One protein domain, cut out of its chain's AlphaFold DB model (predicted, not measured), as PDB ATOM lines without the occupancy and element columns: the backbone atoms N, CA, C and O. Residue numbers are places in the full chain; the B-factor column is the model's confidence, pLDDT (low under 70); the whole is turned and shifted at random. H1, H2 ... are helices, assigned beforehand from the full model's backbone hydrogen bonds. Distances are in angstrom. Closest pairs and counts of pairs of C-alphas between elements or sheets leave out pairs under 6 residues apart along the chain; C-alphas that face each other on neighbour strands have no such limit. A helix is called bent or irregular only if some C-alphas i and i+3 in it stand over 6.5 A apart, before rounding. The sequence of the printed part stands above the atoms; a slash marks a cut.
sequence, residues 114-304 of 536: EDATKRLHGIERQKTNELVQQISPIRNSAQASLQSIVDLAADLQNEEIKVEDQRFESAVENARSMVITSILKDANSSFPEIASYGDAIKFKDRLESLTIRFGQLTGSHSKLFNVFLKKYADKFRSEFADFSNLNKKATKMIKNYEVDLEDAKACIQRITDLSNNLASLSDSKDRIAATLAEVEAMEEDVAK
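AT A GLANCE: This is residues 114 to 304 of the 536 residues of an uncharacterized protein of Nitrososphaeraceae archaeon (UniProt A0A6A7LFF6). The model is a long, slender up-and-down bundle of helices, with H1b, H2, H3 and H5 each running against the one before, and a single-helix arm that makes much of its length. The longest helix, the bent H1, extends beyond the bundle through H1a, which runs beside the beginning of H6; residues 276 to 304 of H6 stick out alone. The printed part has 191 residues with six named helices, H1 to H6 in chain order, and no named strand; the class is all helix. It is extended, with a radius of gyration of the C-alphas of 31.2 A and spans of 120 by 28 by 21 A.

IN THESE COORDINATES: H1, residues 114 to 158, was assigned as one helix by its hydrogen bonds but is bent: C-alphas 134 and 137 are 6.5 A apart. Its arms are H1a, residues 114 to 134, 30.3 A long from C-alpha 114 at (-53.799, -56.214, 25.438), and H1b, residues 137 to 158, 31.9 A. H2, residues 166 to 187, 31.3 A, is irregular, with C-alphas 167 and 170 7.2 A apart. H3 is residues 197 to 220, 34.8 A, and H4 residues 222 to 228. H5, residues 230 to 260, 45.3 A, is only just irregular, with C-alphas 231 and 234 6.9 A apart. H6, residues 262 to 304, 63.6 A, ends at C-alpha 304 at (-86.481, -80.315, -2.645).

HOW THE PARTS SIT: H1b touches H5, opposite ways at a shallow tilt of 19 degrees, closest at the C-alphas of Ser 145 and Glu 239, 5.9 A. H1b and H2 form a helical hairpin, closest at the C-alphas of Leu 146 and Ala 187, 5.4 A. H3 touches H5 at residues 240 to 254 of H5 alone, closest at the C-alphas of Thr 211 and Ser 244, 5.9 A. H2 and H3, also a hairpin, only just touch, with 3 pairs of C-alphas within 8 A. H4 touches H2 at a steep tilt of 55 degrees, closest at the C-alphas of Val 172 and Leu 224, 7.2 A. H1a touches H6 with residues 116 to 124 alone, closest at the C-alphas of Leu 120 and Ala 264, 6.2 A. H5 and H6 meet only through their link. Every O i to N i+4 pair is within hydrogen-bond range in H1a, H1b, H3, H4 and H6; H2 has 16 of 18 and H5 25 of 27.

THE WHOLE: The C-alphas farthest apart, those of Asp 165 and Lys 304, are 120.2 A apart. Without residues 276 to 304, which stand free, the body spans 80 by 21 by 20 A. The printed part has no cut and no long link. Mean pLDDT of the printed part is 88.1; residues 162 and 164 are under 70.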
ATOM      1  N   GLU A 114     -53.338 -57.095  24.366       84.75
ATOM      2  CA  GLU A 114     -53.799 -56.214  25.438       84.75
ATOM      3  C   GLU A 114     -52.706 -55.968  26.492       84.75
ATOM      4  O   GLU A 114     -52.481 -54.828  26.906       84.75
ATOM      5  N   ASP A 115     -51.986 -57.015  26.899       83.88
ATOM      6  CA  ASP A 115     -50.882 -56.894  27.854       83.88
ATOM      7  C   ASP A 115     -49.696 -56.119  27.271       83.88
ATOM      8  O   ASP A 115     -49.074 -55.330  27.985       83.88
ATOM      9  N   ALA A 116     -49.394 -56.309  25.983       84.88
ATOM     10  CA  ALA A 116     -48.363 -55.568  25.260       84.88
ATOM     11  C   ALA A 116     -48.655 -54.066  25.286       84.88
ATOM     12  O   ALA A 116     -47.829 -53.273  25.745       84.88
ATOM     13  N   THR A 117     -49.873 -53.691  24.894       87.38
ATOM     14  CA  THR A 117     -50.343 -52.303  24.892       87.38
ATOM     15  C   THR A 117     -50.308 -51.696  26.295       87.38
ATOM     16  O   THR A 117     -49.800 -50.590  26.483       87.38
ATOM     17  N   LYS A 118     -50.768 -52.431  27.318       88.12
ATOM     18  CA  LYS A 118     -50.712 -51.975  28.718       88.12
ATOM     19  C   LYS A 118     -49.284 -51.714  29.189       88.12
ATOM     20  O   LYS A 118     -49.042 -50.717  29.869       88.12
ATOM     21  N   ARG A 119     -48.336 -52.590  28.846       85.94
ATOM     22  CA  ARG A 119     -46.927 -52.429  29.234       85.94
ATOM     23  C   ARG A 119     -46.271 -51.249  28.532       85.94
ATOM     24  O   ARG A 119     -45.600 -50.473  29.204       85.94
ATOM     25  N   LEU A 120     -46.506 -51.074  27.233       87.94
ATOM     26  CA  LEU A 120     -45.960 -49.948  26.470       87.94
ATOM     27  C   LEU A 120     -46.491 -48.601  26.978       87.94
ATOM     28  O   LEU A 120     -45.702 -47.690  27.218       87.94
ATOM     29  N   HIS A 121     -47.792 -48.490  27.269       89.19
ATOM     30  CA  HIS A 121     -48.331 -47.296  27.937       89.19
ATOM     31  C   HIS A 121     -47.798 -47.116  29.365       89.19
ATOM     32  O   HIS A 121     -47.677 -45.990  29.851       89.19
ATOM     33  N   GLY A 122     -47.466 -48.210  30.056       87.81
ATOM     34  CA  GLY A 122     -46.763 -48.169  31.337       87.81
ATOM     35  C   GLY A 122     -45.382 -47.520  31.220       87.81
ATOM     36  O   GLY A 122     -45.063 -46.636  32.015       87.81
ATOM     37  N   ILE A 123     -44.603 -47.907  30.203       87.69
ATOM     38  CA  ILE A 123     -43.292 -47.318  29.888       87.69
ATOM     39  C   ILE A 123     -43.445 -45.837  29.540       87.69
ATOM     40  O   ILE A 123     -42.733 -45.006  30.099       87.69
ATOM     41  N   GLU A 124     -44.415 -45.492  28.692       88.62
ATOM     42  CA  GLU A 124     -44.720 -44.101  28.346       88.62
ATOM     43  C   GLU A 124     -45.011 -43.262  29.594       88.62
ATOM     44  O   GLU A 124     -44.358 -42.245  29.831       88.62
ATOM     45  N   ARG A 125     -45.919 -43.733  30.457       90.31
ATOM     46  CA  ARG A 125     -46.262 -43.049  31.709       90.31
ATOM     47  C   ARG A 125     -45.056 -42.908  32.635       90.31
ATOM     48  O   ARG A 125     -44.876 -41.850  33.237       90.31
ATOM     49  N   GLN A 126     -44.240 -43.954  32.767       89.69
ATOM     50  CA  GLN A 126     -43.029 -43.902  33.580       89.69
ATOM     51  C   GLN A 126     -42.066 -42.833  33.052       89.69
ATOM     52  O   GLN A 126     -41.626 -41.979  33.819       89.69
ATOM     53  N   LYS A 127     -41.804 -42.822  31.743       88.56
ATOM     54  CA  LYS A 127     -40.933 -41.836  31.097       88.56
ATOM     55  C   LYS A 127     -41.471 -40.414  31.227       88.56
ATOM     56  O   LYS A 127     -40.695 -39.491  31.467       88.56
ATOM     57  N   THR A 128     -42.787 -40.212  31.136       90.88
ATOM     58  CA  THR A 128     -43.395 -38.891  31.368       90.88
ATOM     59  C   THR A 128     -43.179 -38.433  32.810       90.88
ATOM     60  O   THR A 128     -42.819 -37.280  33.039       90.88
ATOM     61  N   ASN A 129     -43.340 -39.329  33.787       90.94
ATOM     62  CA  ASN A 129     -43.093 -39.012  35.193       90.94
ATOM     63  C   ASN A 129     -41.614 -38.684  35.452       90.94
ATOM     64  O   ASN A 129     -41.319 -37.715  36.151       90.94
ATOM     65  N   GLU A 130     -40.690 -39.446  34.861       90.38
ATOM     66  CA  GLU A 130     -39.249 -39.174  34.925       90.38
ATOM     67  C   GLU A 130     -38.916 -37.794  34.340       90.38
ATOM     68  O   GLU A 130     -38.198 -37.016  34.970       90.38
ATOM     69  N   LEU A 131     -39.487 -37.440  33.182       92.56
ATOM     70  CA  LEU A 131     -39.317 -36.119  32.572       92.56
ATOM     71  C   LEU A 131     -39.812 -34.997  33.495       92.56
ATOM     72  O   LEU A 131     -39.104 -34.012  33.710       92.56
ATOM     73  N   VAL A 132     -41.015 -35.140  34.057       92.00
ATOM     74  CA  VAL A 132     -41.600 -34.152  34.976       92.00
ATOM     75  C   VAL A 132     -40.709 -33.959  36.205       92.00
ATOM     76  O   VAL A 132     -40.409 -32.821  36.577       92.00
ATOM     77  N   GLN A 133     -40.221 -35.051  36.801       90.81
ATOM     78  CA  GLN A 133     -39.306 -34.996  37.942       90.81
ATOM     79  C   GLN A 133     -37.976 -34.320  37.591       90.81
ATOM     80  O   GLN A 133     -37.447 -33.563  38.401       90.81
ATOM     81  N   GLN A 134     -37.450 -34.545  36.385       90.81
ATOM     82  CA  GLN A 134     -36.190 -33.953  35.930       90.81
ATOM     83  C   GLN A 134     -36.309 -32.465  35.563       90.81
ATOM     84  O   GLN A 134     -35.377 -31.697  35.807       90.81
ATOM     85  N   ILE A 135     -37.448 -32.026  35.016       92.69
ATOM     86  CA  ILE A 135     -37.666 -30.624  34.620       92.69
ATOM     87  C   ILE A 135     -38.115 -29.755  35.802       92.69
ATOM     88  O   ILE A 135     -37.753 -28.579  35.864       92.69
ATOM     89  N   SER A 136     -38.841 -30.308  36.776       91.81
ATOM     90  CA  SER A 136     -39.279 -29.589  37.986       91.81
ATOM     91  C   SER A 136     -38.172 -28.782  38.696       91.81
ATOM     92  O   SER A 136     -38.388 -27.596  38.964       91.81
ATOM     93  N   PRO A 137     -36.965 -29.328  38.965       92.69
ATOM     94  CA  PRO A 137     -35.882 -28.546  39.557       92.69
ATOM     95  C   PRO A 137     -35.383 -27.433  38.626       92.69
ATOM     96  O   PRO A 137     -35.098 -26.342  39.107       92.69
ATOM     97  N   ILE A 138     -35.348 -27.651  37.304       93.44
ATOM     98  CA  ILE A 138     -34.981 -26.612  36.325       93.44
ATOM     99  C   ILE A 138     -35.985 -25.460  36.373       93.44
ATOM    100  O   ILE A 138     -35.582 -24.299  36.373       93.44
ATOM    101  N   ARG A 139     -37.285 -25.765  36.466       93.12
ATOM    102  CA  ARG A 139     -38.342 -24.760  36.630       93.12
ATOM    103  C   ARG A 139     -38.163 -23.966  37.915       93.12
ATOM    104  O   ARG A 139     -38.272 -22.744  37.883       93.12
ATOM    105  N   ASN A 140     -37.875 -24.633  39.031       92.12
ATOM    106  CA  ASN A 140     -37.670 -23.960  40.314       92.12
ATOM    107  C   ASN A 140     -36.420 -23.068  40.297       92.12
ATOM    108  O   ASN A 140     -36.486 -21.932  40.760       92.12
ATOM    109  N   SER A 141     -35.319 -23.528  39.695       92.38
ATOM    110  CA  SER A 141     -34.122 -22.705  39.488       92.38
ATOM    111  C   SER A 141     -34.392 -21.513  38.569       92.38
ATOM    112  O   SER A 141     -33.994 -20.401  38.893       92.38
ATOM    113  N   ALA A 142     -35.122 -21.704  37.466       92.06
ATOM    114  CA  ALA A 142     -35.481 -20.611  36.563       92.06
ATOM    115  C   ALA A 142     -36.384 -19.575  37.253       92.06
ATOM    116  O   ALA A 142     -36.213 -18.375  37.054       92.06
ATOM    117  N   GLN A 143     -37.319 -20.024  38.098       92.06
ATOM    118  CA  GLN A 143     -38.162 -19.142  38.904       92.06
ATOM    119  C   GLN A 143     -37.341 -18.346  39.929       92.06
ATOM    120  O   GLN A 143     -37.602 -17.160  40.117       92.06
ATOM    121  N   ALA A 144     -36.348 -18.974  40.565       90.75
ATOM    122  CA  ALA A 144     -35.442 -18.290  41.484       90.75
ATOM    123  C   ALA A 144     -34.600 -17.222  40.763       90.75
ATOM    124  O   ALA A 144     -34.507 -16.100  41.251       90.75
ATOM    125  N   SER A 145     -34.080 -17.523  39.567       89.88
ATOM    126  CA  SER A 145     -33.376 -16.534  38.739       89.88
ATOM    127  C   SER A 145     -34.278 -15.381  38.297       89.88
ATOM    128  O   SER A 145     -33.831 -14.238  38.290       89.88
ATOM    129  N   LEU A 146     -35.563 -15.621  37.985       90.81
ATOM    130  CA  LEU A 146     -36.507 -14.518  37.728       90.81
ATOM    131  C   LEU A 146     -36.658 -13.611  38.939       90.81
ATOM    132  O   LEU A 146     -36.638 -12.395  38.778       90.81
ATOM    133  N   GLN A 147     -36.783 -14.190  40.134       90.75
ATOM    134  CA  GLN A 147     -36.900 -13.400  41.352       90.75
ATOM    135  C   GLN A 147     -35.628 -12.581  41.601       90.75
ATOM    136  O   GLN A 147     -35.727 -11.384  41.835       90.75
ATOM    137  N   SER A 148     -34.447 -13.181  41.427       90.38
ATOM    138  CA  SER A 148     -33.163 -12.469  41.511       90.38
ATOM    139  C   SER A 148     -33.078 -11.313  40.502       90.38
ATOM    140  O   SER A 148     -32.677 -10.206  40.848       90.38
ATOM    141  N   ILE A 149     -33.533 -11.516  39.260       89.81
ATOM    142  CA  ILE A 149     -33.597 -10.468  38.225       89.81
ATOM    143  C   ILE A 149     -34.559  -9.332  38.617       89.81
ATOM    144  O   ILE A 149     -34.248  -8.164  38.375       89.81
ATOM    145  N   VAL A 150     -35.716  -9.655  39.205       90.38
ATOM    146  CA  VAL A 150     -36.684  -8.664  39.709       90.38
ATOM    147  C   VAL A 150     -36.079  -7.861  40.860       90.38
ATOM    148  O   VAL A 150     -36.148  -6.633  40.837       90.38
ATOM    149  N   ASP A 151     -35.429  -8.530  41.810       88.94
ATOM    150  CA  ASP A 151     -34.788  -7.892  42.961       88.94
ATOM    151  C   ASP A 151     -33.637  -6.976  42.501       88.94
ATOM    152  O   ASP A 151     -33.555  -5.817  42.909       88.94
ATOM    153  N   LEU A 152     -32.814  -7.427  41.544       88.81
ATOM    154  CA  LEU A 152     -31.772  -6.608  40.913       88.81
ATOM    155  C   LEU A 152     -32.342  -5.394  40.174       88.81
ATOM    156  O   LEU A 152     -31.709  -4.341  40.165       88.81
ATOM    157  N   ALA A 153     -33.505  -5.525  39.530       87.94
ATOM    158  CA  ALA A 153     -34.168  -4.408  38.861       87.94
ATOM    159  C   ALA A 153     -34.719  -3.384  39.866       87.94
ATOM    160  O   ALA A 153     -34.642  -2.185  39.599       87.94
ATOM    161  N   ALA A 154     -35.217  -3.836  41.020       87.44
ATOM    162  CA  ALA A 154     -35.667  -2.972  42.110       87.44
ATOM    163  C   ALA A 154     -34.493  -2.231  42.776       87.44
ATOM    164  O   ALA A 154     -34.559  -1.017  42.965       87.44
ATOM    165  N   ASP A 155     -33.382  -2.920  43.050       86.44
ATOM    166  CA  ASP A 155     -32.141  -2.297  43.533       86.44
ATOM    167  C   ASP A 155     -31.618  -1.267  42.526       86.44
ATOM    168  O   ASP A 155     -31.306  -0.121  42.868       86.44
ATOM    169  N   LEU A 156     -31.611  -1.654  41.246       85.94
ATOM    170  CA  LEU A 156     -31.253  -0.781  40.144       85.94
ATOM    171  C   LEU A 156     -32.200   0.410  40.015       85.94
ATOM    172  O   LEU A 156     -31.771   1.399  39.447       85.94
ATOM    173  N   GLN A 157     -33.443   0.374  40.498       84.50
ATOM    174  CA  GLN A 157     -34.380   1.507  40.488       84.50
ATOM    175  C   GLN A 157     -34.123   2.510  41.624       84.50
ATOM    176  O   GLN A 157     -34.450   3.686  41.483       84.50
ATOM    177  N   ASN A 158     -33.492   2.072  42.713       81.06
ATOM    178  CA  ASN A 158     -33.236   2.902  43.892       81.06
ATOM    179  C   ASN A 158     -31.831   3.539  43.906       81.06
ATOM    180  O   ASN A 158     -31.568   4.415  44.726       81.06
ATOM    181  N   GLU A 159     -30.919   3.121  43.019       79.50
ATOM    182  CA  GLU A 159     -29.548   3.656  42.958       79.50
ATOM    183  C   GLU A 159     -29.448   4.984  42.185       79.50
ATOM    184  O   GLU A 159     -30.075   5.174  41.150       79.50
ATOM    185  N   GLU A 160     -28.629   5.923  42.646       71.44
ATOM    186  CA  GLU A 160     -28.369   7.171  41.922       71.44
ATOM    187  C   GLU A 160     -27.204   6.969  40.936       71.44
ATOM    188  O   GLU A 160     -26.083   6.637  41.339       71.44
ATOM    189  N   ILE A 161     -27.454   7.125  39.631       75.44
ATOM    190  CA  ILE A 161     -26.426   6.939  38.598       75.44
ATOM    191  C   ILE A 161     -25.622   8.232  38.460       75.44
ATOM    192  O   ILE A 161     -26.140   9.259  38.035       75.44
ATOM    193  N   LYS A 162     -24.319   8.176  38.749       69.19
ATOM    194  CA  LYS A 162     -23.417   9.312  38.517       69.19
ATOM    195  C   LYS A 162     -23.151   9.474  37.019       69.19
ATOM    196  O   LYS A 162     -22.451   8.654  36.426       69.19
ATOM    197  N   VAL A 163     -23.686  10.535  36.420       74.44
ATOM    198  CA  VAL A 163     -23.436  10.906  35.020       74.44
ATOM    199  C   VAL A 163     -22.442  12.072  34.985       74.44
ATOM    200  O   VAL A 163     -22.682  13.108  35.593       74.44
ATOM    201  N   GLU A 164     -21.310  11.906  34.290       69.75
ATOM    202  CA  GLU A 164     -20.243  12.926  34.226       69.75
ATOM    203  C   GLU A 164     -20.668  14.214  33.493       69.75
ATOM    204  O   GLU A 164     -20.168  15.292  33.801       69.75
ATOM    205  N   ASP A 165     -21.609  14.120  32.546       71.50
ATOM    206  CA  ASP A 165     -22.167  15.259  31.807       71.50
ATOM    207  C   ASP A 165     -23.691  15.310  31.998       71.50
ATOM    208  O   ASP A 165     -24.437  14.482  31.464       71.50
ATOM    209  N   GLN A 166     -24.146  16.318  32.751       71.44
ATOM    210  CA  GLN A 166     -25.551  16.568  33.107       71.44
ATOM    211  C   GLN A 166     -26.497  16.621  31.896       71.44
ATOM    212  O   GLN A 166     -27.691  16.365  32.028       71.44
ATOM    213  N   ARG A 167     -25.997  16.899  30.683       75.31
ATOM    214  CA  ARG A 167     -26.832  16.920  29.468       75.31
ATOM    215  C   ARG A 167     -27.332  15.535  29.054       75.31
ATOM    216  O   ARG A 167     -28.323  15.449  28.332       75.31
ATOM    217  N   PHE A 168     -26.673  14.465  29.498       76.50
ATOM    218  CA  PHE A 168     -27.064  13.081  29.203       76.50
ATOM    219  C   PHE A 168     -27.855  12.420  30.334       76.50
ATOM    220  O   PHE A 168     -28.340  11.305  30.156       76.50
ATOM    221  N   GLU A 169     -28.026  13.099  31.467       78.00
ATOM    222  CA  GLU A 169     -28.677  12.569  32.667       78.00
ATOM    223  C   GLU A 169     -30.118  12.113  32.386       78.00
ATOM    224  O   GLU A 169     -30.479  10.969  32.660       78.00
ATOM    225  N   SER A 170     -30.909  12.939  31.691       80.81
ATOM    226  CA  SER A 170     -32.285  12.598  31.297       80.81
ATOM    227  C   SER A 170     -32.367  11.419  30.320       80.81
ATOM    228  O   SER A 170     -33.303  10.619  30.376       80.81
ATOM    229  N   ALA A 171     -31.388  11.274  29.421       80.06
ATOM    230  CA  ALA A 171     -31.339  10.178  28.457       80.06
ATOM    231  C   ALA A 171     -30.950   8.850  29.124       80.06
ATOM    232  O   ALA A 171     -31.507   7.804  28.780       80.06
ATOM    233  N   VAL A 172     -30.025   8.890  30.088       82.06
ATOM    234  CA  VAL A 172     -29.603   7.725  30.878       82.06
ATOM    235  C   VAL A 172     -30.734   7.257  31.794       82.06
ATOM    236  O   VAL A 172     -31.020   6.060  31.817       82.06
ATOM    237  N   GLU A 173     -31.441   8.175  32.457       82.50
ATOM    238  CA  GLU A 173     -32.604   7.841  33.293       82.50
ATOM    239  C   GLU A 173     -33.777   7.279  32.485       82.50
ATOM    240  O   GLU A 173     -34.365   6.262  32.859       82.50
ATOM    241  N   ASN A 174     -34.080   7.847  31.315       84.12
ATOM    242  CA  ASN A 174     -35.092   7.275  30.425       84.12
ATOM    243  C   ASN A 174     -34.705   5.864  29.955       84.12
ATOM    244  O   ASN A 174     -35.535   4.954  29.986       84.12
ATOM    245  N   ALA A 175     -33.445   5.645  29.562       83.25
ATOM    246  CA  ALA A 175     -32.962   4.327  29.153       83.25
ATOM    247  C   ALA A 175     -33.008   3.307  30.305       83.25
ATOM    248  O   ALA A 175     -33.397   2.157  30.095       83.25
ATOM    249  N   ARG A 176     -32.659   3.726  31.526       84.06
ATOM    250  CA  ARG A 176     -32.771   2.929  32.754       84.06
ATOM    251  C   ARG A 176     -34.222   2.555  33.044       84.06
ATOM    252  O   ARG A 176     -34.515   1.375  33.219       84.06
ATOM    253  N   SER A 177     -35.130   3.528  33.024       85.38
ATOM    254  CA  SER A 177     -36.565   3.312  33.237       85.38
ATOM    255  C   SER A 177     -37.157   2.341  32.207       85.38
ATOM    256  O   SER A 177     -37.901   1.424  32.565       85.38
ATOM    257  N   MET A 178     -36.753   2.446  30.935       84.88
ATOM    258  CA  MET A 178     -37.150   1.501  29.883       84.88
ATOM    259  C   MET A 178     -36.634   0.076  30.131       84.88
ATOM    260  O   MET A 178     -37.388  -0.883  29.940       84.88
ATOM    261  N   VAL A 179     -35.378  -0.078  30.566       85.44
ATOM    262  CA  VAL A 179     -34.789  -1.386  30.898       85.44
ATOM    263  C   VAL A 179     -35.504  -2.015  32.090       85.44
ATOM    264  O   VAL A 179     -35.921  -3.165  31.992       85.44
ATOM    265  N   ILE A 180     -35.726  -1.262  33.170       85.88
ATOM    266  CA  ILE A 180     -36.439  -1.740  34.365       85.88
ATOM    267  C   ILE A 180     -37.871  -2.147  34.009       85.88
ATOM    268  O   ILE A 180     -38.289  -3.258  34.320       85.88
ATOM    269  N   THR A 181     -38.606  -1.296  33.289       86.81
ATOM    270  CA  THR A 181     -39.990  -1.589  32.888       86.81
ATOM    271  C   THR A 181     -40.067  -2.838  32.007       86.81
ATOM    272  O   THR A 181     -40.968  -3.659  32.176       86.81
ATOM    273  N   SER A 182     -39.106  -3.021  31.094       86.12
ATOM    274  CA  SER A 182     -39.040  -4.207  30.230       86.12
ATOM    275  C   SER A 182     -38.704  -5.475  31.018       86.12
ATOM    276  O   SER A 182     -39.361  -6.495  30.823       86.12
ATOM    277  N   ILE A 183     -37.740  -5.407  31.946       86.81
ATOM    278  CA  ILE A 183     -37.385  -6.529  32.827       86.81
ATOM    279  C   ILE A 183     -38.578  -6.926  33.684       86.81
ATOM    280  O   ILE A 183     -38.944  -8.093  33.693       86.81
ATOM    281  N   LEU A 184     -39.216  -5.975  34.367       86.25
ATOM    282  CA  LEU A 184     -40.338  -6.263  35.259       86.25
ATOM    283  C   LEU A 184     -41.536  -6.837  34.500       86.25
ATOM    284  O   LEU A 184     -42.176  -7.768  34.984       86.25
ATOM    285  N   LYS A 185     -41.818  -6.340  33.290       87.38
ATOM    286  CA  LYS A 185     -42.888  -6.880  32.439       87.38
ATOM    287  C   LYS A 185     -42.678  -8.364  32.122       87.38
ATOM    288  O   LYS A 185     -43.642  -9.125  32.124       87.38
ATOM    289  N   ASP A 186     -41.439  -8.764  31.861       83.81
ATOM    290  CA  ASP A 186     -41.105 -10.134  31.477       83.81
ATOM    291  C   ASP A 186     -40.858 -11.051  32.690       83.81
ATOM    292  O   ASP A 186     -41.280 -12.212  32.683       83.81
ATOM    293  N   ALA A 187     -40.234 -10.536  33.752       82.75
ATOM    294  CA  ALA A 187     -39.770 -11.301  34.906       82.75
ATOM    295  C   ALA A 187     -40.795 -11.437  36.047       82.75
ATOM    296  O   ALA A 187     -40.737 -12.420  36.779       82.75
ATOM    297  N   ASN A 188     -41.792 -10.544  36.159       80.06
ATOM    298  CA  ASN A 188     -42.862 -10.663  37.172       80.06
ATOM    299  C   ASN A 188     -43.827 -11.832  36.924       80.06
ATOM    300  O   ASN A 188     -44.754 -12.077  37.695       80.06
ATOM    301  N   SER A 189     -43.653 -12.544  35.817       79.12
ATOM    302  CA  SER A 189     -44.530 -13.622  35.412       79.12
ATOM    303  C   SER A 189     -43.988 -14.962  35.939       79.12
ATOM    304  O   SER A 189     -42.884 -15.371  35.594       79.12
ATOM    305  N   SER A 190     -44.768 -15.696  36.739       82.62
ATOM    306  CA  SER A 190     -44.348 -16.999  37.287       82.62
ATOM    307  C   SER A 190     -44.507 -18.142  36.280       82.62
ATOM    308  O   SER A 190     -45.392 -18.111  35.413       82.62
ATOM    309  N   PHE A 191     -43.650 -19.162  36.370       86.31
ATOM    310  CA  PHE A 191     -43.808 -20.387  35.585       86.31
ATOM    311  C   PHE A 191     -44.952 -21.248  36.145       86.31
ATOM    312  O   PHE A 191     -45.041 -21.396  37.364       86.31
ATOM    313  N   PRO A 192     -45.806 -21.858  35.301       82.94
ATOM    314  CA  PRO A 192     -46.808 -22.814  35.771       82.94
ATOM    315  C   PRO A 192     -46.155 -24.076  36.363       82.94
ATOM    316  O   PRO A 192     -44.958 -24.322  36.175       82.94
ATOM    317  N   GLU A 193     -46.940 -24.859  37.100       85.81
ATOM    318  CA  GLU A 193     -46.537 -26.191  37.558       85.81
ATOM    319  C   GLU A 193     -46.482 -27.165  36.374       85.81
ATOM    320  O   GLU A 193     -47.262 -27.055  35.426       85.81
ATOM    321  N   ILE A 194     -45.527 -28.094  36.405       89.44
ATOM    322  CA  ILE A 194     -45.283 -29.034  35.310       89.44
ATOM    323  C   ILE A 194     -45.845 -30.384  35.736       89.44
ATOM    324  O   ILE A 194     -45.207 -31.097  36.502       89.44
ATOM    325  N   ALA A 195     -47.041 -30.723  35.256       87.00
ATOM    326  CA  ALA A 195     -47.697 -31.996  35.559       87.00
ATOM    327  C   ALA A 195     -47.731 -32.955  34.357       87.00
ATOM    328  O   ALA A 195     -48.016 -34.141  34.514       87.00
ATOM    329  N   SER A 196     -47.451 -32.459  33.150       90.81
ATOM    330  CA  SER A 196     -47.553 -33.229  31.911       90.81
ATOM    331  C   SER A 196     -46.433 -32.901  30.922       90.81
ATOM    332  O   SER A 196     -45.764 -31.870  31.029       90.81
ATOM    333  N   TYR A 197     -46.282 -33.751  29.901       88.69
ATOM    334  CA  TYR A 197     -45.415 -33.468  28.754       88.69
ATOM    335  C   TYR A 197     -45.766 -32.132  28.080       88.69
ATOM    336  O   TYR A 197     -44.885 -31.330  27.778       88.69
ATOM    337  N   GLY A 198     -47.060 -31.851  27.905       90.12
ATOM    338  CA  GLY A 198     -47.519 -30.596  27.306       90.12
ATOM    339  C   GLY A 198     -47.114 -29.367  28.122       90.12
ATOM    340  O   GLY A 198     -46.765 -28.334  27.552       90.12
ATOM    341  N   ASP A 199     -47.100 -29.473  29.451       91.06
ATOM    342  CA  ASP A 199     -46.664 -28.377  30.322       91.06
ATOM    343  C   ASP A 199     -45.142 -28.193  30.295       91.06
ATOM    344  O   ASP A 199     -44.667 -27.058  30.333       91.06
ATOM    345  N   ALA A 200     -44.378 -29.279  30.138       91.44
ATOM    346  CA  ALA A 200     -42.932 -29.217  29.937       91.44
ATOM    347  C   ALA A 200     -42.555 -28.476  28.640       91.44
ATOM    348  O   ALA A 200     -41.640 -27.649  28.653       91.44
ATOM    349  N   ILE A 201     -43.294 -28.707  27.547       91.94
ATOM    350  CA  ILE A 201     -43.121 -27.968  26.286       91.94
ATOM    351  C   ILE A 201     -43.423 -26.479  26.479       91.94
ATOM    352  O   ILE A 201     -42.585 -25.636  26.164       91.94
ATOM    353  N   LYS A 202     -44.566 -26.137  27.089       92.31
ATOM    354  CA  LYS A 202     -44.918 -24.732  27.375       92.31
ATOM    355  C   LYS A 202     -43.870 -24.043  28.252       92.31
ATOM    356  O   LYS A 202     -43.555 -22.872  28.037       92.31
ATOM    357  N   PHE A 203     -43.338 -24.754  29.246       93.19
ATOM    358  CA  PHE A 203     -42.259 -24.259  30.094       93.19
ATOM    359  C   PHE A 203     -40.997 -23.965  29.276       93.19
ATOM    360  O   PHE A 203     -40.486 -22.847  29.359       93.19
ATOM    361  N   LYS A 204     -40.534 -24.921  28.458       93.00
ATOM    362  CA  LYS A 204     -39.386 -24.740  27.557       93.00
ATOM    363  C   LYS A 204     -39.579 -23.523  26.659       93.00
ATOM    364  O   LYS A 204     -38.704 -22.667  26.612       93.00
ATOM    365  N   ASP A 205     -40.712 -23.422  25.976       92.44
ATOM    366  CA  ASP A 205     -40.942 -22.356  24.998       92.44
ATOM    367  C   ASP A 205     -40.962 -20.976  25.664       92.44
ATOM    368  O   ASP A 205     -40.417 -20.000  25.142       92.44
ATOM    369  N   ARG A 206     -41.519 -20.890  26.876       90.69
ATOM    370  CA  ARG A 206     -41.470 -19.659  27.666       90.69
ATOM    371  C   ARG A 206     -40.057 -19.332  28.141       90.69
ATOM    372  O   ARG A 206     -39.660 -18.167  28.085       90.69
ATOM    373  N   LEU A 207     -39.311 -20.331  28.603       90.44
ATOM    374  CA  LEU A 207     -37.928 -20.190  29.051       90.44
ATOM    375  C   LEU A 207     -37.017 -19.713  27.907       90.44
ATOM    376  O   LEU A 207     -36.202 -18.806  28.087       90.44
ATOM    377  N   GLU A 208     -37.215 -20.258  26.711       92.44
ATOM    378  CA  GLU A 208     -36.554 -19.854  25.471       92.44
ATOM    379  C   GLU A 208     -36.908 -18.411  25.088       92.44
ATOM    380  O   GLU A 208     -36.020 -17.592  24.848       92.44
ATOM    381  N   SER A 209     -38.195 -18.062  25.136       91.56
ATOM    382  CA  SER A 209     -38.683 -16.713  24.847       91.56
ATOM    383  C   SER A 209     -38.078 -15.652  25.779       91.56
ATOM    384  O   SER A 209     -37.632 -14.602  25.317       91.56
ATOM    385  N   LEU A 210     -38.005 -15.940  27.084       90.50
ATOM    386  CA  LEU A 210     -37.373 -15.059  28.072       90.50
ATOM    387  C   LEU A 210     -35.861 -14.941  27.850       90.50
ATOM    388  O   LEU A 210     -35.326 -13.835  27.870       90.50
ATOM    389  N   THR A 211     -35.185 -16.053  27.556       90.12
ATOM    390  CA  THR A 211     -33.746 -16.058  27.245       90.12
ATOM    391  C   THR A 211     -33.433 -15.150  26.049       90.12
ATOM    392  O   THR A 211     -32.483 -14.368  26.095       90.12
ATOM    393  N   ILE A 212     -34.252 -15.206  24.992       90.62
ATOM    394  CA  ILE A 212     -34.101 -14.351  23.805       90.62
ATOM    395  C   ILE A 212     -34.341 -12.879  24.160       90.62
ATOM    396  O   ILE A 212     -33.528 -12.029  23.793       90.62
ATOM    397  N   ARG A 213     -35.417 -12.566  24.896       89.69
ATOM    398  CA  ARG A 213     -35.748 -11.181  25.275       89.69
ATOM    399  C   ARG A 213     -34.687 -10.546  26.172       89.69
ATOM    400  O   ARG A 213     -34.272  -9.420  25.905       89.69
ATOM    401  N   PHE A 214     -34.169 -11.265  27.167       87.81
ATOM    402  CA  PHE A 214     -33.078 -10.762  28.011       87.81
ATOM    403  C   PHE A 214     -31.761 -10.587  27.243       87.81
ATOM    404  O   PHE A 214     -31.039  -9.606  27.450       87.81
ATOM    405  N   GLY A 215     -31.468 -11.484  26.296       86.94
ATOM    406  CA  GLY A 215     -30.339 -11.329  25.378       86.94
ATOM    407  C   GLY A 215     -30.454 -10.071  24.509       86.94
ATOM    408  O   GLY A 215     -29.496  -9.311  24.377       86.94
ATOM    409  N   GLN A 216     -31.644  -9.799  23.967       87.44
ATOM    410  CA  GLN A 216     -31.912  -8.579  23.199       87.44
ATOM    411  C   GLN A 216     -31.793  -7.323  24.065       87.44
ATOM    412  O   GLN A 216     -31.153  -6.357  23.655       87.44
ATOM    413  N   LEU A 217     -32.354  -7.341  25.276       85.62
ATOM    414  CA  LEU A 217     -32.333  -6.194  26.178       85.62
ATOM    415  C   LEU A 217     -30.902  -5.793  26.566       85.62
ATOM    416  O   LEU A 217     -30.542  -4.615  26.509       85.62
ATOM    417  N   THR A 218     -30.064  -6.772  26.904       80.88
ATOM    418  CA  THR A 218     -28.651  -6.528  27.228       80.88
ATOM    419  C   THR A 218     -27.817  -6.114  26.021       80.88
ATOM    420  O   THR A 218     -26.913  -5.290  26.169       80.88
ATOM    421  N   GLY A 219     -28.127  -6.624  24.827       83.25
ATOM    422  CA  GLY A 219     -27.489  -6.201  23.579       83.25
ATOM    423  C   GLY A 219     -27.821  -4.751  23.213       83.25
ATOM    424  O   GLY A 219     -26.917  -3.930  23.026       83.25
ATOM    425  N   SER A 220     -29.114  -4.417  23.178       85.38
ATOM    426  CA  SER A 220     -29.617  -3.095  22.784       85.38
ATOM    427  C   SER A 220     -29.239  -1.988  23.767       85.38
ATOM    428  O   SER A 220     -28.950  -0.869  23.347       85.38
ATOM    429  N   HIS A 221     -29.158  -2.294  25.065       84.38
ATOM    430  CA  HIS A 221     -28.749  -1.340  26.104       84.38
ATOM    431  C   HIS A 221     -27.319  -1.588  26.608       84.38
ATOM    432  O   HIS A 221     -26.967  -1.213  27.726       84.38
ATOM    433  N   SER A 222     -26.460  -2.183  25.778       83.88
ATOM    434  CA  SER A 222     -25.089  -2.565  26.149       83.88
ATOM    435  C   SER A 222     -24.246  -1.415  26.714       83.88
ATOM    436  O   SER A 222     -23.490  -1.630  27.660       83.88
ATOM    437  N   LYS A 223     -24.386  -0.186  26.194       81.38
ATOM    438  CA  LYS A 223     -23.702   1.004  26.740       81.38
ATOM    439  C   LYS A 223     -24.193   1.369  28.144       81.38
ATOM    440  O   LYS A 223     -23.370   1.679  28.996       81.38
ATOM    441  N   LEU A 224     -25.503   1.286  28.395       81.81
ATOM    442  CA  LEU A 224     -26.084   1.525  29.718       81.81
ATOM    443  C   LEU A 224     -25.532   0.518  30.732       81.81
ATOM    444  O   LEU A 224     -25.007   0.917  31.766       81.81
ATOM    445  N   PHE A 225     -25.556  -0.773  30.390       81.12
ATOM    446  CA  PHE A 225     -25.005  -1.830  31.237       81.12
ATOM    447  C   PHE A 225     -23.501  -1.652  31.497       81.12
ATOM    448  O   PHE A 225     -23.061  -1.705  32.640       81.12
ATOM    449  N   ASN A 226     -22.702  -1.406  30.458       82.06
ATOM    450  CA  ASN A 226     -21.241  -1.398  30.585       82.06
ATOM    451  C   ASN A 226     -20.651  -0.126  31.199       82.06
ATOM    452  O   ASN A 226     -19.619  -0.204  31.864       82.06
ATOM    453  N   VAL A 227     -21.259   1.032  30.938       78.62
ATOM    454  CA  VAL A 227     -20.707   2.333  31.340       78.62
ATOM    455  C   VAL A 227     -21.379   2.834  32.612       78.62
ATOM    456  O   VAL A 227     -20.691   3.207  33.556       78.62
ATOM    457  N   PHE A 228     -22.710   2.789  32.662       71.50
ATOM    458  CA  PHE A 228     -23.487   3.439  33.719       71.50
ATOM    459  C   PHE A 228     -23.923   2.475  34.828       71.50
ATOM    460  O   PHE A 228     -24.014   2.875  35.982       71.50
ATOM    461  N   LEU A 229     -24.135   1.193  34.511       79.25
ATOM    462  CA  LEU A 229     -24.623   0.175  35.452       79.25
ATOM    463  C   LEU A 229     -23.603  -0.931  35.715       79.25
ATOM    464  O   LEU A 229     -23.968  -2.080  35.965       79.25
ATOM    465  N   LYS A 230     -22.312  -0.591  35.678       81.69
ATOM    466  CA  LYS A 230     -21.209  -1.558  35.761       81.69
ATOM    467  C   LYS A 230     -21.320  -2.496  36.974       81.69
ATOM    468  O   LYS A 230     -21.058  -3.685  36.848       81.69
ATOM    469  N   LYS A 231     -21.790  -1.981  38.118       83.19
ATOM    470  CA  LYS A 231     -22.033  -2.736  39.364       83.19
ATOM    471  C   LYS A 231     -23.093  -3.843  39.223       83.19
ATOM    472  O   LYS A 231     -22.995  -4.866  39.896       83.19
ATOM    473  N   TYR A 232     -24.096  -3.643  38.368       83.25
ATOM    474  CA  TYR A 232     -25.208  -4.578  38.155       83.25
ATOM    475  C   TYR A 232     -25.048  -5.422  36.895       83.25
ATOM    476  O   TYR A 232     -25.617  -6.506  36.811       83.25
ATOM    477  N   ALA A 233     -24.269  -4.954  35.919       82.81
ATOM    478  CA  ALA A 233     -24.112  -5.619  34.633       82.81
ATOM    479  C   ALA A 233     -23.594  -7.050  34.752       82.81
ATOM    480  O   ALA A 233     -24.111  -7.934  34.074       82.81
ATOM    481  N   ASP A 234     -22.627  -7.292  35.634       85.50
ATOM    482  CA  ASP A 234     -22.080  -8.635  35.828       85.50
ATOM    483  C   ASP A 234     -23.091  -9.567  36.509       85.50
ATOM    484  O   ASP A 234     -23.199 -10.733  36.133       85.50
ATOM    485  N   LYS A 235     -23.915  -9.042  37.428       88.25
ATOM    486  CA  LYS A 235     -24.989  -9.809  38.079       88.25
ATOM    487  C   LYS A 235     -26.099 -10.182  37.096       88.25
ATOM    488  O   LYS A 235     -26.435 -11.353  36.979       88.25
ATOM    489  N   PHE A 236     -26.605  -9.213  36.326       87.44
ATOM    490  CA  PHE A 236     -27.605  -9.473  35.285       87.44
ATOM    491  C   PHE A 236     -27.086 -10.458  34.236       87.44
ATOM    492  O   PHE A 236     -27.797 -11.380  33.850       87.44
ATOM    493  N   ARG A 237     -25.829 -10.315  33.798       86.69
ATOM    494  CA  ARG A 237     -25.204 -11.281  32.883       86.69
ATOM    495  C   ARG A 237     -25.130 -12.679  33.469       86.69
ATOM    496  O   ARG A 237     -25.371 -13.621  32.722       86.69
ATOM    497  N   SER A 238     -24.800 -12.808  34.754       89.62
ATOM    498  CA  SER A 238     -24.786 -14.102  35.438       89.62
ATOM    499  C   SER A 238     -26.171 -14.747  35.393       89.62
ATOM    500  O   SER A 238     -26.303 -15.838  34.851       89.62
ATOM    501  N   GLU A 239     -27.216 -14.036  35.827       89.50
ATOM    502  CA  GLU A 239     -28.589 -14.564  35.833       89.50
ATOM    503  C   GLU A 239     -29.103 -14.904  34.424       89.50
ATOM    504  O   GLU A 239     -29.750 -15.930  34.207       89.50
ATOM    505  N   PHE A 240     -28.786 -14.081  33.417       89.44
ATOM    506  CA  PHE A 240     -29.149 -14.369  32.025       89.44
ATOM    507  C   PHE A 240     -28.368 -15.559  31.449       89.44
ATOM    508  O   PHE A 240     -28.914 -16.335  30.657       89.44
ATOM    509  N   ALA A 241     -27.104 -15.731  31.843       88.56
ATOM    510  CA  ALA A 241     -26.317 -16.906  31.489       88.56
ATOM    511  C   ALA A 241     -26.886 -18.171  32.150       88.56
ATOM    512  O   ALA A 241     -26.991 -19.206  31.484       88.56
ATOM    513  N   ASP A 242     -27.328 -18.079  33.403       89.12
ATOM    514  CA  ASP A 242     -28.005 -19.164  34.113       89.12
ATOM    515  C   ASP A 242     -29.315 -19.545  33.417       89.12
ATOM    516  O   ASP A 242     -29.536 -20.724  33.130       89.12
ATOM    517  N   PHE A 243     -30.113 -18.562  32.992       86.38
ATOM    518  CA  PHE A 243     -31.295 -18.760  32.144       86.38
ATOM    519  C   PHE A 243     -30.983 -19.527  30.855       86.38
ATOM    520  O   PHE A 243     -31.642 -20.515  30.528       86.38
ATOM    521  N   SER A 244     -29.937 -19.105  30.138       89.00
ATOM    522  CA  SER A 244     -29.494 -19.760  28.904       89.00
ATOM    523  C   SER A 244     -29.062 -21.209  29.148       89.00
ATOM    524  O   SER A 244     -29.411 -22.113  28.383       89.00
ATOM    525  N   ASN A 245     -28.341 -21.459  30.242       93.00
ATOM    526  CA  ASN A 245     -27.900 -22.796  30.629       93.00
ATOM    527  C   ASN A 245     -29.078 -23.697  31.029       93.00
ATOM    528  O   ASN A 245     -29.127 -24.857  30.611       93.00
ATOM    529  N   LEU A 246     -30.042 -23.175  31.790       93.19
ATOM    530  CA  LEU A 246     -31.272 -23.881  32.159       93.19
ATOM    531  C   LEU A 246     -32.116 -24.204  30.920       93.19
ATOM    532  O   LEU A 246     -32.579 -25.336  30.785       93.19
ATOM    533  N   ASN A 247     -32.230 -23.272  29.969       92.06
ATOM    534  CA  ASN A 247     -32.936 -23.494  28.707       92.06
ATOM    535  C   ASN A 247     -32.304 -24.624  27.878       92.06
ATOM    536  O   ASN A 247     -32.997 -25.518  27.387       92.06
ATOM    537  N   LYS A 248     -30.968 -24.635  27.765       93.69
ATOM    538  CA  LYS A 248     -30.232 -25.716  27.087       93.69
ATOM    539  C   LYS A 248     -30.464 -27.069  27.761       93.69
ATOM    540  O   LYS A 248     -30.678 -28.060  27.063       93.69
ATOM    541  N   LYS A 249     -30.450 -27.119  29.100       93.56
ATOM    542  CA  LYS A 249     -30.726 -28.344  29.869       93.56
ATOM    543  C   LYS A 249     -32.157 -28.843  29.644       93.56
ATOM    544  O   LYS A 249     -32.318 -30.010  29.295       93.56
ATOM    545  N   ALA A 250     -33.159 -27.969  29.760       92.31
ATOM    546  CA  ALA A 250     -34.563 -28.313  29.520       92.31
ATOM    547  C   ALA A 250     -34.783 -28.836  28.092       92.31
ATOM    548  O   ALA A 250     -35.368 -29.897  27.897       92.31
ATOM    549  N   THR A 251     -34.232 -28.136  27.096       92.56
ATOM    550  CA  THR A 251     -34.322 -28.538  25.686       92.56
ATOM    551  C   THR A 251     -33.691 -29.909  25.450       92.56
ATOM    552  O   THR A 251     -34.257 -30.729  24.732       92.56
ATOM    553  N   LYS A 252     -32.531 -30.186  26.059       93.88
ATOM    554  CA  LYS A 252     -31.874 -31.494  25.949       93.88
ATOM    555  C   LYS A 252     -32.704 -32.608  26.597       93.88
ATOM    556  O   LYS A 252     -32.830 -33.670  26.005       93.88
ATOM    557  N   MET A 253     -33.277 -32.366  27.777       91.81
ATOM    558  CA  MET A 253     -34.121 -33.349  28.471       91.81
ATOM    559  C   MET A 253     -35.377 -33.702  27.671       91.81
ATOM    560  O   MET A 253     -35.692 -34.878  27.534       91.81
ATOM    561  N   ILE A 254     -36.046 -32.703  27.091       92.19
ATOM    562  CA  ILE A 254     -37.228 -32.916  26.242       92.19
ATOM    563  C   ILE A 254     -36.865 -33.717  24.989       92.19
ATOM    564  O   ILE A 254     -37.542 -34.691  24.682       92.19
ATOM    565  N   LYS A 255     -35.766 -33.372  24.306       92.25
ATOM    566  CA  LYS A 255     -35.312 -34.119  23.120       92.25
ATOM    567  C   LYS A 255     -34.957 -35.568  23.441       92.25
ATOM    568  O   LYS A 255     -35.327 -36.463  22.695       92.25
ATOM    569  N   ASN A 256     -34.253 -35.806  24.548       90.00
ATOM    570  CA  ASN A 256     -33.927 -37.165  24.978       90.00
ATOM    571  C   ASN A 256     -35.197 -37.974  25.278       90.00
ATOM    572  O   ASN A 256     -35.276 -39.130  24.896       90.00
ATOM    573  N   TYR A 257     -36.204 -37.359  25.904       90.62
ATOM    574  CA  TYR A 257     -37.501 -37.997  26.133       90.62
ATOM    575  C   TYR A 257     -38.232 -38.365  24.833       90.62
ATOM    576  O   TYR A 257     -38.854 -39.422  24.767       90.62
ATOM    577  N   GLU A 258     -38.177 -37.510  23.807       89.31
ATOM    578  CA  GLU A 258     -38.783 -37.808  22.503       89.31
ATOM    579  C   GLU A 258     -38.128 -39.023  21.840       89.31
ATOM    580  O   GLU A 258     -38.849 -39.904  21.377       89.31
ATOM    581  N   VAL A 259     -36.791 -39.092  21.862       88.25
ATOM    582  CA  VAL A 259     -36.015 -40.222  21.320       88.25
ATOM    583  C   VAL A 259     -36.280 -41.505  22.113       88.25
ATOM    584  O   VAL A 259     -36.585 -42.531  21.519       88.25
ATOM    585  N   ASP A 260     -36.263 -41.446  23.449       83.50
ATOM    586  CA  ASP A 260     -36.515 -42.601  24.329       83.50
ATOM    587  C   ASP A 260     -37.912 -43.232  24.133       83.50
ATOM    588  O   ASP A 260     -38.140 -44.372  24.543       83.50
ATOM    589  N   LEU A 261     -38.872 -42.491  23.567       88.38
ATOM    590  CA  LEU A 261     -40.237 -42.966  23.320       88.38
ATOM    591  C   LEU A 261     -40.538 -43.287  21.860       88.38
ATOM    592  O   LEU A 261     -41.640 -43.765  21.585       88.38
ATOM    593  N   GLU A 262     -39.623 -43.016  20.934       88.50
ATOM    594  CA  GLU A 262     -39.857 -43.220  19.504       88.50
ATOM    595  C   GLU A 262     -40.182 -44.691  19.211       88.50
ATOM    596  O   GLU A 262     -41.243 -44.990  18.654       88.50
ATOM    597  N   ASP A 263     -39.363 -45.606  19.731       84.94
ATOM    598  CA  ASP A 263     -39.548 -47.050  19.567       84.94
ATOM    599  C   ASP A 263     -40.832 -47.544  20.247       84.94
ATOM    600  O   ASP A 263     -41.598 -48.323  19.672       84.94
ATOM    601  N   ALA A 264     -41.130 -47.040  21.452       86.94
ATOM    602  CA  ALA A 264     -42.349 -47.385  22.182       86.94
ATOM    603  C   ALA A 264     -43.613 -46.957  21.424       86.94
ATOM    604  O   ALA A 264     -44.554 -47.742  21.300       86.94
ATOM    605  N   LYS A 265     -43.628 -45.742  20.867       88.81
ATOM    606  CA  LYS A 265     -44.745 -45.230  20.060       88.81
ATOM    607  C   LYS A 265     -44.891 -45.987  18.746       88.81
ATOM    608  O   LYS A 265     -46.011 -46.341  18.379       88.81
ATOM    609  N   ALA A 266     -43.782 -46.269  18.062       88.94
ATOM    610  CA  ALA A 266     -43.786 -47.083  16.851       88.94
ATOM    611  C   ALA A 266     -44.367 -48.478  17.130       88.94
ATOM    612  O   ALA A 266     -45.227 -48.952  16.387       88.94
ATOM    613  N   CYS A 267     -43.972 -49.103  18.241       88.44
ATOM    614  CA  CYS A 267     -44.486 -50.401  18.662       88.44
ATOM    615  C   CYS A 267     -45.994 -50.362  18.974       88.44
ATOM    616  O   CYS A 267     -46.735 -51.213  18.483       88.44
ATOM    617  N   ILE A 268     -46.475 -49.347  19.707       89.31
ATOM    618  CA  ILE A 268     -47.914 -49.151  19.980       89.31
ATOM    619  C   ILE A 268     -48.712 -49.051  18.674       89.31
ATOM    620  O   ILE A 268     -49.766 -49.681  18.545       89.31
ATOM    621  N   GLN A 269     -48.211 -48.292  17.695       91.25
ATOM    622  CA  GLN A 269     -48.879 -48.153  16.403       91.25
ATOM    623  C   GLN A 269     -48.962 -49.498  15.670       91.25
ATOM    624  O   GLN A 269     -50.045 -49.895  15.253       91.25
ATOM    625  N   ARG A 270     -47.856 -50.250  15.593       90.25
ATOM    626  CA  ARG A 270     -47.843 -51.566  14.931       90.25
ATOM    627  C   ARG A 270     -48.750 -52.586  15.618       90.25
ATOM    628  O   ARG A 270     -49.432 -53.348  14.939       90.25
ATOM    629  N   ILE A 271     -48.814 -52.575  16.951       89.25
ATOM    630  CA  ILE A 271     -49.743 -53.424  17.714       89.25
ATOM    631  C   ILE A 271     -51.202 -53.042  17.426       89.25
ATOM    632  O   ILE A 271     -52.065 -53.915  17.320       89.25
ATOM    633  N   THR A 272     -51.482 -51.749  17.260       90.81
ATOM    634  CA  THR A 272     -52.813 -51.260  16.876       90.81
ATOM    635  C   THR A 272     -53.188 -51.736  15.470       90.81
ATOM    636  O   THR A 272     -54.284 -52.262  15.274       90.81
ATOM    637  N   ASP A 273     -52.267 -51.634  14.510       91.00
ATOM    638  CA  ASP A 273     -52.467 -52.115  13.138       91.00
ATOM    639  C   ASP A 273     -52.706 -53.635  13.113       91.00
ATOM    640  O   ASP A 273     -53.643 -54.113  12.471       91.00
ATOM    641  N   LEU A 274     -51.934 -54.397  13.899       90.31
ATOM    642  CA  LEU A 274     -52.130 -55.834  14.092       90.31
ATOM    643  C   LEU A 274     -53.531 -56.154  14.640       90.31
ATOM    644  O   LEU A 274     -54.203 -57.050  14.126       90.31
ATOM    645  N   SER A 275     -53.990 -55.417  15.655       89.75
ATOM    646  CA  SER A 275     -55.326 -55.589  16.235       89.75
ATOM    647  C   SER A 275     -56.440 -55.311  15.218       89.75
ATOM    648  O   SER A 275     -57.422 -56.051  15.158       89.75
ATOM    649  N   ASN A 276     -56.289 -54.271  14.394       91.12
ATOM    650  CA  ASN A 276     -57.262 -53.922  13.357       91.12
ATOM    651  C   ASN A 276     -57.311 -54.977  12.244       91.12
ATOM    652  O   ASN A 276     -58.394 -55.394  11.823       91.12
ATOM    653  N   ASN A 277     -56.148 -55.458  11.801       90.38
ATOM    654  CA  ASN A 277     -56.058 -56.512  10.794       90.38
ATOM    655  C   ASN A 277     -56.673 -57.826  11.291       90.38
ATOM    656  O   ASN A 277     -57.346 -58.520  10.527       90.38
ATOM    657  N   LEU A 278     -56.517 -58.134  12.580       90.12
ATOM    658  CA  LEU A 278     -57.157 -59.285  13.212       90.12
ATOM    659  C   LEU A 278     -58.679 -59.196  13.248       90.12
ATOM    660  O   LEU A 278     -59.346 -60.167  12.894       90.12
ATOM    661  N   ALA A 279     -59.222 -58.039  13.630       89.75
ATOM    662  CA  ALA A 279     -60.663 -57.807  13.597       89.75
ATOM    663  C   ALA A 279     -61.210 -57.981  12.170       89.75
ATOM    664  O   ALA A 279     -62.137 -58.755  11.952       89.75
ATOM    665  N   SER A 280     -60.548 -57.375  11.176       90.12
ATOM    666  CA  SER A 280     -60.929 -57.531   9.767       90.12
ATOM    667  C   SER A 280     -60.852 -58.985   9.279       90.12
ATOM    668  O   SER A 280     -61.670 -59.401   8.458       90.12
ATOM    669  N   LEU A 281     -59.877 -59.766   9.757       92.88
ATOM    670  CA  LEU A 281     -59.759 -61.188   9.436       92.88
ATOM    671  C   LEU A 281     -60.928 -61.995  10.018       92.88
ATOM    672  O   LEU A 281     -61.452 -62.875   9.333       92.88
ATOM    673  N   SER A 282     -61.326 -61.698  11.260       89.88
ATOM    674  CA  SER A 282     -62.485 -62.313  11.916       89.88
ATOM    675  C   SER A 282     -63.767 -62.024  11.138       89.88
ATOM    676  O   SER A 282     -64.460 -62.959  10.749       89.88
ATOM    677  N   ASP A 283     -64.012 -60.760  10.788       91.81
ATOM    678  CA  ASP A 283     -65.186 -60.361  10.005       91.81
ATOM    679  C   ASP A 283     -65.248 -61.098   8.657       91.81
ATOM    680  O   ASP A 283     -66.306 -61.557   8.222       91.81
ATOM    681  N   SER A 284     -64.105 -61.254   7.977       92.06
ATOM    682  CA  SER A 284     -64.034 -62.020   6.728       92.06
ATOM    683  C   SER A 284     -64.353 -63.508   6.925       92.06
ATOM    684  O   SER A 284     -65.013 -64.098   6.067       92.06
ATOM    685  N   LYS A 285     -63.920 -64.126   8.033       93.31
ATOM    686  CA  LYS A 285     -64.277 -65.518   8.365       93.31
ATOM    687  C   LYS A 285     -65.778 -65.658   8.628       93.31
ATOM    688  O   LYS A 285     -66.393 -66.576   8.089       93.31
ATOM    689  N   ASP A 286     -66.364 -64.736   9.384       93.50
ATOM    690  CA  ASP A 286     -67.798 -64.743   9.694       93.50
ATOM    691  C   ASP A 286     -68.643 -64.576   8.424       93.50
ATOM    692  O   ASP A 286     -69.640 -65.274   8.229       93.50
ATOM    693  N   ARG A 287     -68.196 -63.726   7.490       93.88
ATOM    694  CA  ARG A 287     -68.818 -63.582   6.164       93.88
ATOM    695  C   ARG A 287     -68.776 -64.872   5.346       93.88
ATOM    696  O   ARG A 287     -69.768 -65.199   4.693       93.88
ATOM    697  N   ILE A 288     -67.661 -65.607   5.374       95.06
ATOM    698  CA  ILE A 288     -67.571 -66.923   4.724       95.06
ATOM    699  C   ILE A 288     -68.548 -67.901   5.375       95.06
ATOM    700  O   ILE A 288     -69.286 -68.567   4.655       95.06
ATOM    701  N   ALA A 289     -68.591 -67.968   6.709       95.50
ATOM    702  CA  ALA A 289     -69.494 -68.864   7.428       95.50
ATOM    703  C   ALA A 289     -70.972 -68.576   7.105       95.50
ATOM    704  O   ALA A 289     -71.728 -69.498   6.806       95.50
ATOM    705  N   ALA A 290     -71.367 -67.299   7.077       96.00
ATOM    706  CA  ALA A 290     -72.714 -66.889   6.685       96.00
ATOM    707  C   ALA A 290     -73.033 -67.270   5.229       96.00
ATOM    708  O   ALA A 290     -74.085 -67.844   4.950       96.00
ATOM    709  N   THR A 291     -72.104 -67.017   4.302       95.56
ATOM    710  CA  THR A 291     -72.295 -67.347   2.878       95.56
ATOM    711  C   THR A 291     -72.364 -68.862   2.653       95.56
ATOM    712  O   THR A 291     -73.144 -69.319   1.821       95.56
ATOM    713  N   LEU A 292     -71.592 -69.654   3.404       96.38
ATOM    714  CA  LEU A 292     -71.664 -71.118   3.374       96.38
ATOM    715  C   LEU A 292     -73.029 -71.622   3.848       96.38
ATOM    716  O   LEU A 292     -73.625 -72.447   3.163       96.38
ATOM    717  N   ALA A 293     -73.559 -71.081   4.947       96.50
ATOM    718  CA  ALA A 293     -74.892 -71.439   5.431       96.50
ATOM    719  C   ALA A 293     -75.993 -71.106   4.403       96.50
ATOM    720  O   ALA A 293     -76.928 -71.884   4.210       96.50
ATOM    721  N   GLU A 294     -75.874 -69.977   3.694       96.44
ATOM    722  CA  GLU A 294     -76.778 -69.642   2.587       96.44
ATOM    723  C   GLU A 294     -76.669 -70.639   1.424       96.44
ATOM    724  O   GLU A 294     -77.688 -71.041   0.863       96.44
ATOM    725  N   VAL A 295     -75.449 -71.049   1.061       97.12
ATOM    726  CA  VAL A 295     -75.220 -72.061   0.019       97.12
ATOM    727  C   VAL A 295     -75.842 -73.399   0.416       97.12
ATOM    728  O   VAL A 295     -76.540 -73.992  -0.403       97.12
ATOM    729  N   GLU A 296     -75.649 -73.849   1.655       96.12
ATOM    730  CA  GLU A 296     -76.240 -75.092   2.168       96.12
ATOM    731  C   GLU A 296     -77.774 -75.056   2.110       96.12
ATOM    732  O   GLU A 296     -78.400 -75.999   1.619       96.12
ATOM    733  N   ALA A 297     -78.391 -73.943   2.521       97.06
ATOM    734  CA  ALA A 297     -79.839 -73.761   2.429       97.06
ATOM    735  C   ALA A 297     -80.339 -73.807   0.972       97.06
ATOM    736  O   ALA A 297     -81.327 -74.480   0.666       97.06
ATOM    737  N   MET A 298     -79.634 -73.152   0.041       96.06
ATOM    738  CA  MET A 298     -79.974 -73.206  -1.386       96.06
ATOM    739  C   MET A 298     -79.795 -74.604  -1.982       96.06
ATOM    740  O   MET A 298     -80.577 -75.007  -2.846       96.06
ATOM    741  N   GLU A 299     -78.775 -75.351  -1.555       96.50
ATOM    742  CA  GLU A 299     -78.558 -76.737  -1.977       96.50
ATOM    743  C   GLU A 299     -79.692 -77.650  -1.493       96.50
ATOM    744  O   GLU A 299     -80.185 -78.481  -2.267       96.50
ATOM    745  N   GLU A 300     -80.177 -77.449  -0.264       97.00
ATOM    746  CA  GLU A 300     -81.358 -78.139   0.257       97.00
ATOM    747  C   GLU A 300     -82.615 -77.811  -0.568       97.00
ATOM    748  O   GLU A 300     -83.371 -78.712  -0.952       97.00
ATOM    749  N   ASP A 301     -82.819 -76.540  -0.917       96.12
ATOM    750  CA  ASP A 301     -83.933 -76.109  -1.763       96.12
ATOM    751  C   ASP A 301     -83.852 -76.704  -3.172       96.12
ATOM    752  O   ASP A 301     -84.848 -77.207  -3.698       96.12
ATOM    753  N   VAL A 302     -82.663 -76.738  -3.780       96.69
ATOM    754  CA  VAL A 302     -82.444 -77.415  -5.067       96.69
ATOM    755  C   VAL A 302     -82.795 -78.898  -4.964       96.69
ATOM    756  O   VAL A 302     -83.428 -79.435  -5.880       96.69
ATOM    757  N   ALA A 303     -82.436 -79.569  -3.868       96.19
ATOM    758  CA  ALA A 303     -82.787 -80.968  -3.649       96.19
ATOM    759  C   ALA A 303     -84.311 -81.167  -3.529       96.19
ATOM    760  O   ALA A 303     -84.863 -82.065  -4.174       96.19
ATOM    761  N   LYS A 304     -85.010 -80.302  -2.779       96.56
ATOM    762  CA  LYS A 304     -86.481 -80.315  -2.645       96.56
ATOM    763  C   LYS A 304     -87.181 -80.082  -3.986       96.56
ATOM    764  O   LYS A 304     -88.048 -80.870  -4.367       96.56
TER     765      LYS A 304